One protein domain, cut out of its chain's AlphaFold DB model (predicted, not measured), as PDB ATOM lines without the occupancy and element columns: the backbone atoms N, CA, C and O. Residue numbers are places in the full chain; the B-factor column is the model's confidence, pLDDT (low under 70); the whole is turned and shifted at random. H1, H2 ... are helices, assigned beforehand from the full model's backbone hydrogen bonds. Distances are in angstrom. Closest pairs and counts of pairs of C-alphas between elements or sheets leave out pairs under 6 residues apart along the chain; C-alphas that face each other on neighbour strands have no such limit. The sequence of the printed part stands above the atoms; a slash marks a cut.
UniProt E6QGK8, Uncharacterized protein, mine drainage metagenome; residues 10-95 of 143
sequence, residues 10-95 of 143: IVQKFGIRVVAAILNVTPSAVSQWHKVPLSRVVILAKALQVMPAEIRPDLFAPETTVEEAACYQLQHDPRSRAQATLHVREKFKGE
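AT A GLANCE: This is residues 10 to 95 of the 143 residues of an uncharacterized protein of mine drainage metagenome (UniProt E6QGK8). A small body of helices is built round H4 in its middle, with H2 crossing it on one side and H6 side by side with it on the other, while the short H5 packs on H4 and H3 packs on H2. From the far end of H6 the chain turns a corner into H7, whose residues 85 to 91 stick out with the tail 92 to 95 as a free arm. The printed part has 86 residues with seven named helices, H1 to H7 in order, and no named strand; the class is all helix. The whole is only just compact, close to loose, with a radius of gyration of the C-alphas of 14.2 A, and elongated, spanning 47 by 29 by 22 A.

HOW THE PARTS SIT: H1, residues 10 to 14, is close to but not clearly touching H2, residues 16 to 23; their closest C-alphas, Val 11 and Val 19, are 6.7 A apart. H2 touches H3, residues 27 to 30, the closest C-alphas being those of Ala 20 and Pro 27 at 5.3 A. H4, residues 38 to 48, is the hub, touching three other helices. H2 touches it with C-alphas Leu 23 and Arg 40 closest at 6.8 A, only just about perpendicular at 72 degrees. H5, residues 52 to 55, touches H4, the C-alphas of Ala 45 and Pro 52 being closest at 5.5 A. H6, residues 66 to 76, touches H4 at a shallow tilt of 16 degrees, opposite ways, with C-alphas Leu 38 and Gln 73 closest at 6.2 A. H7, residues 78 to 91, touches H6 only at the corner, with its residues 80 to 81 alone; the closest C-alphas, Leu 74 and Arg 81, are 5.3 A apart. H3 and H4 are apart, and so are H5 and H7. In H1, H2, H4, H6 and H7 every O i to N i+4 pair is within hydrogen-bond range; H3 and H5 are too short for such a pair, and each has its one O i to N i+3 pair within range.

IN THESE COORDINATES: H1 begins at C-alpha 10, (-25.049, -38.966, -21.895). From first to last C-alpha H2 measures 10.8 A, H4 15.5 A, H6 15.4 A and H7 20.0 A. H4 begins at C-alpha 38, (-35.259, -37.927, -32.878), and H7 ends at C-alpha 91, (-31.912, -18.195, -46.402).

THE WHOLE: The two C-alphas farthest apart, those of Gln 12 and Glu 95, are 46.6 A apart. Without residues 85 to 95, which stand free, the body spans 30 by 26 by 19 A. The printed part has no cut, and no link is long. The mean pLDDT of the printed part is 73.3, and residues 74 to 95 are under 70.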
ATOM      1  N   ILE A  10     -25.404 -40.376 -21.715       73.06
ATOM      2  CA  ILE A  10     -25.049 -38.966 -21.895       73.06
ATOM      3  C   ILE A  10     -25.246 -38.107 -20.631       73.06
ATOM      4  O   ILE A  10     -24.431 -37.235 -20.346       73.06
ATOM      5  N   VAL A  11     -26.289 -38.357 -19.835       77.19
ATOM      6  CA  VAL A  11     -26.549 -37.645 -18.574       77.19
ATOM      7  C   VAL A  11     -25.563 -38.085 -17.498       77.19
ATOM      8  O   VAL A  11     -25.156 -37.255 -16.690       77.19
ATOM      9  N   GLN A  12     -25.128 -39.345 -17.517       77.25
ATOM     10  CA  GLN A  12     -24.068 -39.826 -16.629       77.25
ATOM     11  C   GLN A  12     -22.704 -39.222 -17.004       77.25
ATOM     12  O   GLN A  12     -21.945 -38.831 -16.124       77.25
ATOM     13  N   LYS A  13     -22.420 -39.086 -18.306       76.94
ATOM     14  CA  LYS A  13     -21.140 -38.585 -18.839       76.94
ATOM     15  C   LYS A  13     -20.990 -37.060 -18.756       76.94
ATOM     16  O   LYS A  13     -19.900 -36.578 -18.473       76.94
ATOM     17  N   PHE A  14     -22.064 -36.301 -18.990       80.12
ATOM     18  CA  PHE A  14     -22.022 -34.831 -19.093       80.12
ATOM     19  C   PHE A  14     -22.860 -34.096 -18.036       80.12
ATOM     20  O   PHE A  14     -22.712 -32.887 -17.857       80.12
ATOM     21  N   GLY A  15     -23.738 -34.799 -17.319       82.06
ATOM     22  CA  GLY A  15     -24.619 -34.215 -16.312       82.06
ATOM     23  C   GLY A  15     -25.930 -33.655 -16.876       82.06
ATOM     24  O   GLY A  15     -26.007 -33.088 -17.967       82.06
ATOM     25  N   ILE A  16     -26.995 -33.761 -16.076       81.25
ATOM     26  CA  ILE A  16     -28.368 -33.406 -16.474       81.25
ATOM     27  C   ILE A  16     -28.535 -31.929 -16.860       81.25
ATOM     28  O   ILE A  16     -29.291 -31.603 -17.771       81.25
ATOM     29  N   ARG A  17     -27.808 -31.024 -16.190       81.69
ATOM     30  CA  ARG A  17     -27.902 -29.574 -16.414       81.69
ATOM     31  C   ARG A  17     -27.305 -29.156 -17.757       81.69
ATOM     32  O   ARG A  17     -27.872 -28.295 -18.419       81.69
ATOM     33  N   VAL A  18     -26.207 -29.789 -18.168       81.12
ATOM     34  CA  VAL A  18     -25.542 -29.517 -19.453       81.12
ATOM     35  C   VAL A  18     -26.435 -29.972 -20.605       81.12
ATOM     36  O   VAL A  18     -26.705 -29.206 -21.526       81.12
ATOM     37  N   VAL A  19     -26.975 -31.188 -20.504       80.12
ATOM     38  CA  VAL A  19     -27.908 -31.744 -21.495       80.12
ATOM     39  C   VAL A  19     -29.169 -30.881 -21.616       80.12
ATOM     40  O   VAL A  19     -29.595 -30.557 -22.726       80.12
ATOM     41  N   ALA A  20     -29.740 -30.457 -20.484       80.38
ATOM     42  CA  ALA A  20     -30.903 -29.574 -20.450       80.38
ATOM     43  C   ALA A  20     -30.627 -28.221 -21.131       80.38
ATOM     44  O   ALA A  20     -31.443 -27.761 -21.930       80.38
ATOM     45  N   ALA A  21     -29.458 -27.624 -20.875       79.00
ATOM     46  CA  ALA A  21     -29.053 -26.354 -21.471       79.00
ATOM     47  C   ALA A  21     -28.888 -26.447 -22.998       79.00
ATOM     48  O   ALA A  21     -29.420 -25.608 -23.718       79.00
ATOM     49  N   ILE A  22     -28.223 -27.495 -23.502       78.94
ATOM     50  CA  ILE A  22     -28.021 -27.708 -24.948       78.94
ATOM     51  C   ILE A  22     -29.360 -27.869 -25.674       78.94
ATOM     52  O   ILE A  22     -29.560 -27.335 -26.764       78.94
ATOM     53  N   LEU A  23     -30.294 -28.603 -25.071       78.00
ATOM     54  CA  LEU A  23     -31.613 -28.826 -25.653       78.00
ATOM     55  C   LEU A  23     -32.585 -27.665 -25.407       78.00
ATOM     56  O   LEU A  23     -33.685 -27.683 -25.965       78.00
ATOM     57  N   ASN A  24     -32.200 -26.661 -24.620       80.56
ATOM     58  CA  ASN A  24     -33.078 -25.589 -24.161       80.56
ATOM     59  C   ASN A  24     -34.387 -26.140 -23.555       80.56
ATOM     60  O   ASN A  24     -35.493 -25.762 -23.945       80.56
ATOM     61  N   VAL A  25     -34.250 -27.118 -22.657       80.69
ATOM     62  CA  VAL A  25     -35.358 -27.756 -21.930       80.69
ATOM     63  C   VAL A  25     -35.102 -27.706 -20.430       80.69
ATOM     64  O   VAL A  25     -33.991 -27.442 -19.975       80.69
ATOM     65  N   THR A  26     -36.130 -27.987 -19.633       81.88
ATOM     66  CA  THR A  26     -35.962 -28.088 -18.183       81.88
ATOM     67  C   THR A  26     -35.227 -29.384 -17.813       81.88
ATOM     68  O   THR A  26     -35.401 -30.401 -18.487       81.88
ATOM     69  N   PRO A  27     -34.449 -29.418 -16.715       79.94
ATOM     70  CA  PRO A  27     -33.840 -30.657 -16.224       79.94
ATOM     71  C   PRO A  27     -34.871 -31.764 -15.959       79.94
ATOM     72  O   PRO A  27     -34.604 -32.931 -16.224       79.94
ATOM     73  N   SER A  28     -36.083 -31.403 -15.526       77.88
ATOM     74  CA  SER A  28     -37.197 -32.346 -15.369       77.88
ATOM     75  C   SER A  28     -37.680 -32.937 -16.695       77.88
ATOM     76  O   SER A  28     -38.198 -34.043 -16.704       77.88
ATOM     77  N   ALA A  29     -37.506 -32.253 -17.829       75.69
ATOM     78  CA  ALA A  29     -37.792 -32.844 -19.137       75.69
ATOM     79  C   ALA A  29     -36.762 -33.925 -19.513       75.69
ATOM     80  O   ALA A  29     -37.091 -34.864 -20.234       75.69
ATOM     81  N   VAL A  30     -35.536 -33.839 -18.985       76.19
ATOM     82  CA  VAL A  30     -34.484 -34.839 -19.222       76.19
ATOM     83  C   VAL A  30     -34.819 -36.180 -18.559       76.19
ATOM     84  O   VAL A  30     -34.435 -37.220 -19.086       76.19
ATOM     85  N   SER A  31     -35.608 -36.202 -17.475       76.31
ATOM     86  CA  SER A  31     -36.084 -37.464 -16.878       76.31
ATOM     87  C   SER A  31     -37.082 -38.216 -17.772       76.31
ATOM     88  O   SER A  31     -37.267 -39.421 -17.625       76.31
ATOM     89  N   GLN A  32     -37.678 -37.538 -18.757       78.38
ATOM     90  CA  GLN A  32     -38.550 -38.137 -19.768       78.38
ATOM     91  C   GLN A  32     -37.786 -38.480 -21.053       78.38
ATOM     92  O   GLN A  32     -38.340 -38.402 -22.149       78.38
ATOM     93  N   TRP A  33     -36.511 -38.866 -20.934       77.12
ATOM     94  CA  TRP A  33     -35.611 -39.056 -22.074       77.12
ATOM     95  C   TRP A  33     -36.152 -39.991 -23.163       77.12
ATOM     96  O   TRP A  33     -35.966 -39.749 -24.353       77.12
ATOM     97  N   HIS A  34     -36.890 -41.027 -22.766       74.75
ATOM     98  CA  HIS A  34     -37.542 -41.970 -23.676       74.75
ATOM     99  C   HIS A  34     -38.536 -41.294 -24.644       74.75
ATOM    100  O   HIS A  34     -38.720 -41.778 -25.758       74.75
ATOM    101  N   LYS A  35     -39.117 -40.145 -24.266       76.44
ATOM    102  CA  LYS A  35     -40.055 -39.349 -25.084       76.44
ATOM    103  C   LYS A  35     -39.379 -38.262 -25.920       76.44
ATOM    104  O   LYS A  35     -40.065 -37.534 -26.637       76.44
ATOM    105  N   VAL A  36     -38.060 -38.106 -25.813       75.00
ATOM    106  CA  VAL A  36     -37.327 -37.090 -26.569       75.00
ATOM    107  C   VAL A  36     -37.379 -37.447 -28.061       75.00
ATOM    108  O   VAL A  36     -37.000 -38.561 -28.427       75.00
ATOM    109  N   PRO A  37     -37.850 -36.535 -28.931       75.75
ATOM    110  CA  PRO A  37     -37.953 -36.813 -30.356       75.75
ATOM    111  C   PRO A  37     -36.567 -36.919 -31.000       75.75
ATOM    112  O   PRO A  37     -35.618 -36.259 -30.571       75.75
ATOM    113  N   LEU A  38     -36.482 -37.691 -32.090       78.31
ATOM    114  CA  LEU A  38     -35.259 -37.927 -32.878       78.31
ATOM    115  C   LEU A  38     -34.504 -36.628 -33.203       78.31
ATOM    116  O   LEU A  38     -33.279 -36.569 -33.118       78.31
ATOM    117  N   SER A  39     -35.249 -35.556 -33.480       77.88
ATOM    118  CA  SER A  39     -34.718 -34.224 -33.770       77.88
ATOM    119  C   SER A  39     -33.794 -33.656 -32.705       77.88
ATOM    120  O   SER A  39     -32.789 -33.015 -33.011       77.88
ATOM    121  N   ARG A  40     -34.100 -33.921 -31.440       82.00
ATOM    122  CA  ARG A  40     -33.309 -33.451 -30.305       82.00
ATOM    123  C   ARG A  40     -32.058 -34.300 -30.108       82.00
ATOM    124  O   ARG A  40     -31.035 -33.751 -29.715       82.00
ATOM    125  N   VAL A  41     -32.108 -35.590 -30.445       82.19
ATOM    126  CA  VAL A  41     -30.941 -36.485 -30.385       82.19
ATOM    127  C   VAL A  41     -29.873 -36.037 -31.380       82.19
ATOM    128  O   VAL A  41     -28.707 -35.929 -31.012       82.19
ATOM    129  N   VAL A  42     -30.269 -35.677 -32.605       83.50
ATOM    130  CA  VAL A  42     -29.344 -35.168 -33.633       83.50
ATOM    131  C   VAL A  42     -28.699 -33.847 -33.206       83.50
ATOM    132  O   VAL A  42     -27.494 -33.666 -33.377       83.50
ATOM    133  N   ILE A  43     -29.472 -32.922 -32.625       83.31
ATOM    134  CA  ILE A  43     -28.939 -31.650 -32.102       83.31
ATOM    135  C   ILE A  43     -27.905 -31.912 -31.002       83.31
ATOM    136  O   ILE A  43     -26.833 -31.310 -31.008       83.31
ATOM    137  N   LEU A  44     -28.210 -32.831 -30.086       83.31
ATOM    138  CA  LEU A  44     -27.318 -33.183 -28.988       83.31
ATOM    139  C   LEU A  44     -26.027 -33.851 -29.486       83.31
ATOM    140  O   LEU A  44     -24.944 -33.477 -29.043       83.31
ATOM    141  N   ALA A  45     -26.139 -34.782 -30.438       84.06
ATOM    142  CA  ALA A  45     -25.009 -35.462 -31.071       84.06
ATOM    143  C   ALA A  45     -24.045 -34.459 -31.715       84.06
ATOM    144  O   ALA A  45     -22.839 -34.510 -31.481       84.06
ATOM    145  N   LYS A  46     -24.591 -33.478 -32.448       83.25
ATOM    146  CA  LYS A  46     -23.811 -32.387 -33.051       83.25
ATOM    147  C   LYS A  46     -23.125 -31.512 -32.009       83.25
ATOM    148  O   LYS A  46     -21.957 -31.180 -32.173       83.25
ATOM    149  N   ALA A  47     -23.846 -31.128 -30.957       79.06
ATOM    150  CA  ALA A  47     -23.324 -30.235 -29.927       79.06
ATOM    151  C   ALA A  47     -22.209 -30.880 -29.091       79.06
ATOM    152  O   ALA A  47     -21.259 -30.202 -28.713       79.06
ATOM    153  N   LEU A  48     -22.325 -32.180 -28.809       78.88
ATOM    154  CA  LEU A  48     -21.383 -32.925 -27.971       78.88
ATOM    155  C   LEU A  48     -20.312 -33.679 -28.773       78.88
ATOM    156  O   LEU A  48     -19.435 -34.281 -28.163       78.88
ATOM    157  N   GLN A  49     -20.372 -33.643 -30.111       81.69
ATOM    158  CA  GLN A  49     -19.502 -34.413 -31.013       81.69
ATOM    159  C   GLN A  49     -19.459 -35.914 -30.680       81.69
ATOM    160  O   GLN A  49     -18.406 -36.544 -30.711       81.69
ATOM    161  N   VAL A  50     -20.619 -36.489 -30.356       83.31
ATOM    162  CA  VAL A  50     -20.785 -37.922 -30.058       83.31
ATOM    163  C   VAL A  50     -21.695 -38.577 -31.089       83.31
ATOM    164  O   VAL A  50     -22.505 -37.897 -31.729       83.31
ATOM    165  N   MET A  51     -21.605 -39.899 -31.234       84.00
ATOM    166  CA  MET A  51     -22.495 -40.607 -32.154       84.00
ATOM    167  C   MET A  51     -23.931 -40.681 -31.595       84.00
ATOM    168  O   MET A  51     -24.118 -40.836 -30.386       84.00
ATOM    169  N   PRO A  52     -24.976 -40.612 -32.443       84.50
ATOM    170  CA  PRO A  52     -26.374 -40.749 -32.017       84.50
ATOM    171  C   PRO A  52     -26.654 -42.034 -31.228       84.50
ATOM    172  O   PRO A  52     -27.438 -42.014 -30.275       84.50
ATOM    173  N   ALA A  53     -25.977 -43.128 -31.581       82.88
ATOM    174  CA  ALA A  53     -26.082 -44.406 -30.885       82.88
ATOM    175  C   ALA A  53     -25.527 -44.370 -29.451       82.88
ATOM    176  O   ALA A  53     -26.022 -45.097 -28.598       82.88
ATOM    177  N   GLU A  54     -24.576 -43.482 -29.131       78.38
ATOM    178  CA  GLU A  54     -24.123 -43.273 -27.743       78.38
ATOM    179  C   GLU A  54     -25.187 -42.576 -26.878       78.38
ATOM    180  O   GLU A  54     -25.134 -42.615 -25.648       78.38
ATOM    181  N   ILE A  55     -26.154 -41.905 -27.513       80.12
ATOM    182  CA  ILE A  55     -27.203 -41.137 -26.838       80.12
ATOM    183  C   ILE A  55     -28.494 -41.957 -26.702       80.12
ATOM    184  O   ILE A  55     -29.139 -41.928 -25.648       80.12
ATOM    185  N   ARG A  56     -28.903 -42.633 -27.784       79.62
ATOM    186  CA  ARG A  56     -30.102 -43.483 -27.883       79.62
ATOM    187  C   ARG A  56     -29.763 -44.753 -28.681       79.62
ATOM    188  O   ARG A  56     -30.121 -44.841 -29.858       79.62
ATOM    189  N   PRO A  57     -29.069 -45.727 -28.063       79.56
ATOM    190  CA  PRO A  57     -28.732 -46.996 -28.720       79.56
ATOM    191  C   PRO A  57     -29.976 -47.829 -29.065       79.56
ATOM    192  O   PRO A  57     -29.923 -48.706 -29.917       79.56
ATOM    193  N   ASP A  58     -31.112 -47.539 -28.429       81.44
ATOM    194  CA  ASP A  58     -32.416 -48.132 -28.728       81.44
ATOM    195  C   ASP A  58     -33.009 -47.655 -30.064       81.44
ATOM    196  O   ASP A  58     -33.844 -48.345 -30.642       81.44
ATOM    197  N   LEU A  59     -32.599 -46.476 -30.549       77.12
ATOM    198  CA  LEU A  59     -33.108 -45.886 -31.792       77.12
ATOM    199  C   LEU A  59     -32.130 -45.995 -32.960       77.12
ATOM    200  O   LEU A  59     -32.562 -46.006 -34.111       77.12
ATOM    201  N   PHE A  60     -30.828 -46.028 -32.683       80.00
ATOM    202  CA  PHE A  60     -29.789 -45.957 -33.703       80.00
ATOM    203  C   PHE A  60     -28.817 -47.123 -33.575       80.00
ATOM    204  O   PHE A  60     -28.319 -47.412 -32.488       80.00
ATOM    205  N   ALA A  61     -28.498 -47.751 -34.707       82.25
ATOM    206  CA  ALA A  61     -27.427 -48.735 -34.779       82.25
ATOM    207  C   ALA A  61     -26.076 -48.073 -34.432       82.25
ATOM    208  O   ALA A  61     -25.897 -46.893 -34.751       82.25
ATOM    209  N   PRO A  62     -25.115 -48.800 -33.833       79.12
ATOM    210  CA  PRO A  62     -23.844 -48.247 -33.344       79.12
ATOM    211  C   PRO A  62     -23.033 -47.487 -34.402       79.12
ATOM    212  O   PRO A  62     -22.287 -46.576 -34.064       79.12
ATOM    213  N   GLU A  63     -23.224 -47.813 -35.677       82.88
ATOM    214  CA  GLU A  63     -22.485 -47.225 -36.800       82.88
ATOM    215  C   GLU A  63     -23.214 -46.036 -37.440       82.88
ATOM    216  O   GLU A  63     -22.729 -45.445 -38.400       82.88
ATOM    217  N   THR A  64     -24.380 -45.664 -36.899       81.94
ATOM    218  CA  THR A  64     -25.198 -44.587 -37.457       81.94
ATOM    219  C   THR A  64     -24.504 -43.252 -37.253       81.94
ATOM    220  O   THR A  64     -24.338 -42.777 -36.126       81.94
ATOM    221  N   THR A  65     -24.155 -42.606 -38.356       84.12
ATOM    222  CA  THR A  65     -23.582 -41.262 -38.349       84.12
ATOM    223  C   THR A  65     -24.635 -40.201 -38.018       84.12
ATOM    224  O   THR A  65     -25.849 -40.409 -38.109       84.12
ATOM    225  N   VAL A  66     -24.175 -39.010 -37.638       81.56
ATOM    226  CA  VAL A  66     -25.059 -37.871 -37.351       81.56
ATOM    227  C   VAL A  66     -25.849 -37.464 -38.601       81.56
ATOM    228  O   VAL A  66     -27.013 -37.065 -38.511       81.56
ATOM    229  N   GLU A  67     -25.232 -37.582 -39.774       75.56
ATOM    230  CA  GLU A  67     -25.825 -37.297 -41.077       75.56
ATOM    231  C   GLU A  67     -26.938 -38.291 -41.416       75.56
ATOM    232  O   GLU A  67     -28.008 -37.882 -41.877       75.56
ATOM    233  N   GLU A  68     -26.721 -39.579 -41.153       74.06
ATOM    234  CA  GLU A  68     -27.726 -40.626 -41.357       74.06
ATOM    235  C   GLU A  68     -28.909 -40.455 -40.405       74.06
ATOM    236  O   GLU A  68     -30.060 -40.492 -40.848       74.06
ATOM    237  N   ALA A  69     -28.648 -40.149 -39.132       77.75
ATOM    238  CA  ALA A  69     -29.697 -39.851 -38.161       77.75
ATOM    239  C   ALA A  69     -30.522 -38.610 -38.558       77.75
ATOM    240  O   ALA A  69     -31.750 -38.604 -38.429       77.75
ATOM    241  N   ALA A  70     -29.878 -37.573 -39.105       76.56
ATOM    242  CA  ALA A  70     -30.562 -36.387 -39.621       76.56
ATOM    243  C   ALA A  70     -31.421 -36.696 -40.862       76.56
ATOM    244  O   ALA A  70     -32.531 -36.175 -40.995       76.56
ATOM    245  N   CYS A  71     -30.939 -37.556 -41.763       71.06
ATOM    246  CA  CYS A  71     -31.710 -37.997 -42.927       71.06
ATOM    247  C   CYS A  71     -32.929 -38.827 -42.510       71.06
ATOM    248  O   CYS A  71     -34.027 -38.588 -43.014       71.06
ATOM    249  N   TYR A  72     -32.756 -39.737 -41.549       71.06
ATOM    250  CA  TYR A  72     -33.841 -40.535 -40.982       71.06
ATOM    251  C   TYR A  72     -34.924 -39.639 -40.364       71.06
ATOM    252  O   TYR A  72     -36.113 -39.787 -40.644       71.06
ATOM    253  N   GLN A  73     -34.518 -38.618 -39.609       73.25
ATOM    254  CA  GLN A  73     -35.441 -37.635 -39.048       73.25
ATOM    255  C   GLN A  73     -36.250 -36.896 -40.129       73.25
ATOM    256  O   GLN A  73     -37.456 -36.720 -39.976       73.25
ATOM    257  N   LEU A  74     -35.620 -36.470 -41.228       66.06
ATOM    258  CA  LEU A  74     -36.314 -35.778 -42.323       66.06
ATOM    259  C   LEU A  74     -37.308 -36.677 -43.072       66.06
ATOM    260  O   LEU A  74     -38.285 -36.170 -43.628       66.06
ATOM    261  N   GLN A  75     -37.063 -37.987 -43.099       66.25
ATOM    262  CA  GLN A  75     -37.958 -38.967 -43.716       66.25
ATOM    263  C   GLN A  75     -39.159 -39.297 -42.820       66.25
ATOM    264  O   GLN A  75     -40.267 -39.453 -43.329       66.25
ATOM    265  N   HIS A  76     -38.954 -39.357 -41.501       63.25
ATOM    266  CA  HIS A  76     -39.965 -39.816 -40.543       63.25
ATOM    267  C   HIS A  76     -40.721 -38.696 -39.809       63.25
ATOM    268  O   HIS A  76     -41.739 -38.976 -39.177       63.25
ATOM    269  N   ASP A  77     -40.288 -37.433 -39.910       64.75
ATOM    270  CA  ASP A  77     -40.980 -36.289 -39.309       64.75
ATOM    271  C   ASP A  77     -41.366 -35.215 -40.356       64.75
ATOM    272  O   ASP A  77     -40.527 -34.407 -40.782       64.75
ATOM    273  N   PRO A  78     -42.653 -35.133 -40.752       59.34
ATOM    274  CA  PRO A  78     -43.126 -34.129 -41.703       59.34
ATOM    275  C   PRO A  78     -42.973 -32.687 -41.191       59.34
ATOM    276  O   PRO A  78     -42.824 -31.775 -42.011       59.34
ATOM    277  N   ARG A  79     -42.934 -32.447 -39.868       60.19
ATOM    278  CA  ARG A  79     -42.634 -31.112 -39.313       60.19
ATOM    279  C   ARG A  79     -41.174 -30.741 -39.514       60.19
ATOM    280  O   ARG A  79     -40.899 -29.606 -39.897       60.19
ATOM    281  N   SER A  80     -40.258 -31.685 -39.315       58.00
ATOM    282  CA  SER A  80     -38.831 -31.477 -39.586       58.00
ATOM    283  C   SER A  80     -38.591 -31.163 -41.067       58.00
ATOM    284  O   SER A  80     -37.842 -30.239 -41.390       58.00
ATOM    285  N   ARG A  81     -39.301 -31.843 -41.979       56.16
ATOM    286  CA  ARG A  81     -39.266 -31.543 -43.421       56.16
ATOM    287  C   ARG A  81     -39.803 -30.145 -43.745       56.16
ATOM    288  O   ARG A  81     -39.180 -29.413 -44.517       56.16
ATOM    289  N   ALA A  82     -40.932 -29.754 -43.152       54.44
ATOM    290  CA  ALA A  82     -41.516 -28.428 -43.344       54.44
ATOM    291  C   ALA A  82     -40.611 -27.307 -42.799       54.44
ATOM    292  O   ALA A  82     -40.377 -26.323 -43.498       54.44
ATOM    293  N   GLN A  83     -40.035 -27.474 -41.604       57.25
ATOM    294  CA  GLN A  83     -39.087 -26.513 -41.030       57.25
ATOM    295  C   GLN A  83     -37.808 -26.391 -41.862       57.25
ATOM    296  O   GLN A  83     -37.369 -25.275 -42.126       57.25
ATOM    297  N   ALA A  84     -37.244 -27.505 -42.340       54.88
ATOM    298  CA  ALA A  84     -36.090 -27.471 -43.239       54.88
ATOM    299  C   ALA A  84     -36.411 -26.709 -44.539       54.88
ATOM    300  O   ALA A  84     -35.616 -25.890 -44.995       54.88
ATOM    301  N   THR A  85     -37.611 -26.913 -45.089       55.06
ATOM    302  CA  THR A  85     -38.084 -26.208 -46.292       55.06
ATOM    303  C   THR A  85     -38.231 -24.701 -46.050       55.06
ATOM    304  O   THR A  85     -37.834 -23.899 -46.895       55.06
ATOM    305  N   LEU A  86     -38.751 -24.295 -44.885       55.03
ATOM    306  CA  LEU A  86     -38.864 -22.884 -44.500       55.03
ATOM    307  C   LEU A  86     -37.493 -22.229 -44.299       55.03
ATOM    308  O   LEU A  86     -37.279 -21.122 -44.783       55.03
ATOM    309  N   HIS A  87     -36.552 -22.924 -43.659       53.69
ATOM    310  CA  HIS A  87     -35.209 -22.399 -43.408       53.69
ATOM    311  C   HIS A  87     -34.422 -22.180 -44.709       53.69
ATOM    312  O   HIS A  87     -33.720 -21.181 -44.857       53.69
ATOM    313  N   VAL A  88     -34.586 -23.073 -45.691       53.59
ATOM    314  CA  VAL A  88     -34.067 -22.868 -47.053       53.59
ATOM    315  C   VAL A  88     -34.704 -21.621 -47.671       53.59
ATOM    316  O   VAL A  88     -33.996 -20.744 -48.155       53.59
ATOM    317  N   ARG A  89     -36.029 -21.479 -47.590       51.28
ATOM    318  CA  ARG A  89     -36.749 -20.334 -48.166       51.28
ATOM    319  C   ARG A  89     -36.368 -18.986 -47.537       51.28
ATOM    320  O   ARG A  89     -36.291 -17.994 -48.253       51.28
ATOM    321  N   GLU A  90     -36.117 -18.935 -46.230       54.78
ATOM    322  CA  GLU A  90     -35.630 -17.723 -45.551       54.78
ATOM    323  C   GLU A  90     -34.187 -17.381 -45.921       54.78
ATOM    324  O   GLU A  90     -33.856 -16.207 -46.087       54.78
ATOM    325  N   LYS A  91     -33.325 -18.395 -46.060       50.69
ATOM    326  CA  LYS A  91     -31.912 -18.195 -46.402       50.69
ATOM    327  C   LYS A  91     -31.734 -17.709 -47.844       50.69
ATOM    328  O   LYS A  91     -30.833 -16.919 -48.109       50.69
ATOM    329  N   PHE A  92     -32.621 -18.124 -48.746       53.03
ATOM    330  CA  PHE A  92     -32.675 -17.690 -50.143       53.03
ATOM    331  C   PHE A  92     -33.862 -16.737 -50.358       53.03
ATOM    332  O   PHE A  92     -34.828 -17.080 -51.037       53.03
ATOM    333  N   LYS A  93     -33.820 -15.541 -49.745       49.12
ATOM    334  CA  LYS A  93     -34.868 -14.509 -49.882       49.12
ATOM    335  C   LYS A  93     -35.126 -14.154 -51.356       49.12
ATOM    336  O   LYS A  93     -34.482 -13.267 -51.906       49.12
ATOM    337  N   GLY A  94     -36.120 -14.796 -51.963       47.53
ATOM    338  CA  GLY A  94     -36.733 -14.363 -53.222       47.53
ATOM    339  C   GLY A  94     -36.206 -15.007 -54.506       47.53
ATOM    340  O   GLY A  94     -36.832 -14.810 -55.543       47.53
ATOM    341  N   GLU A  95     -35.152 -15.823 -54.474       44.09
ATOM    342  CA  GLU A  95     -34.861 -16.703 -55.610       44.09
ATOM    343  C   GLU A  95     -35.816 -17.891 -55.545       44.09
ATOM    344  O   GLU A  95     -35.795 -18.684 -54.601       44.09
TER     345      GLU A  95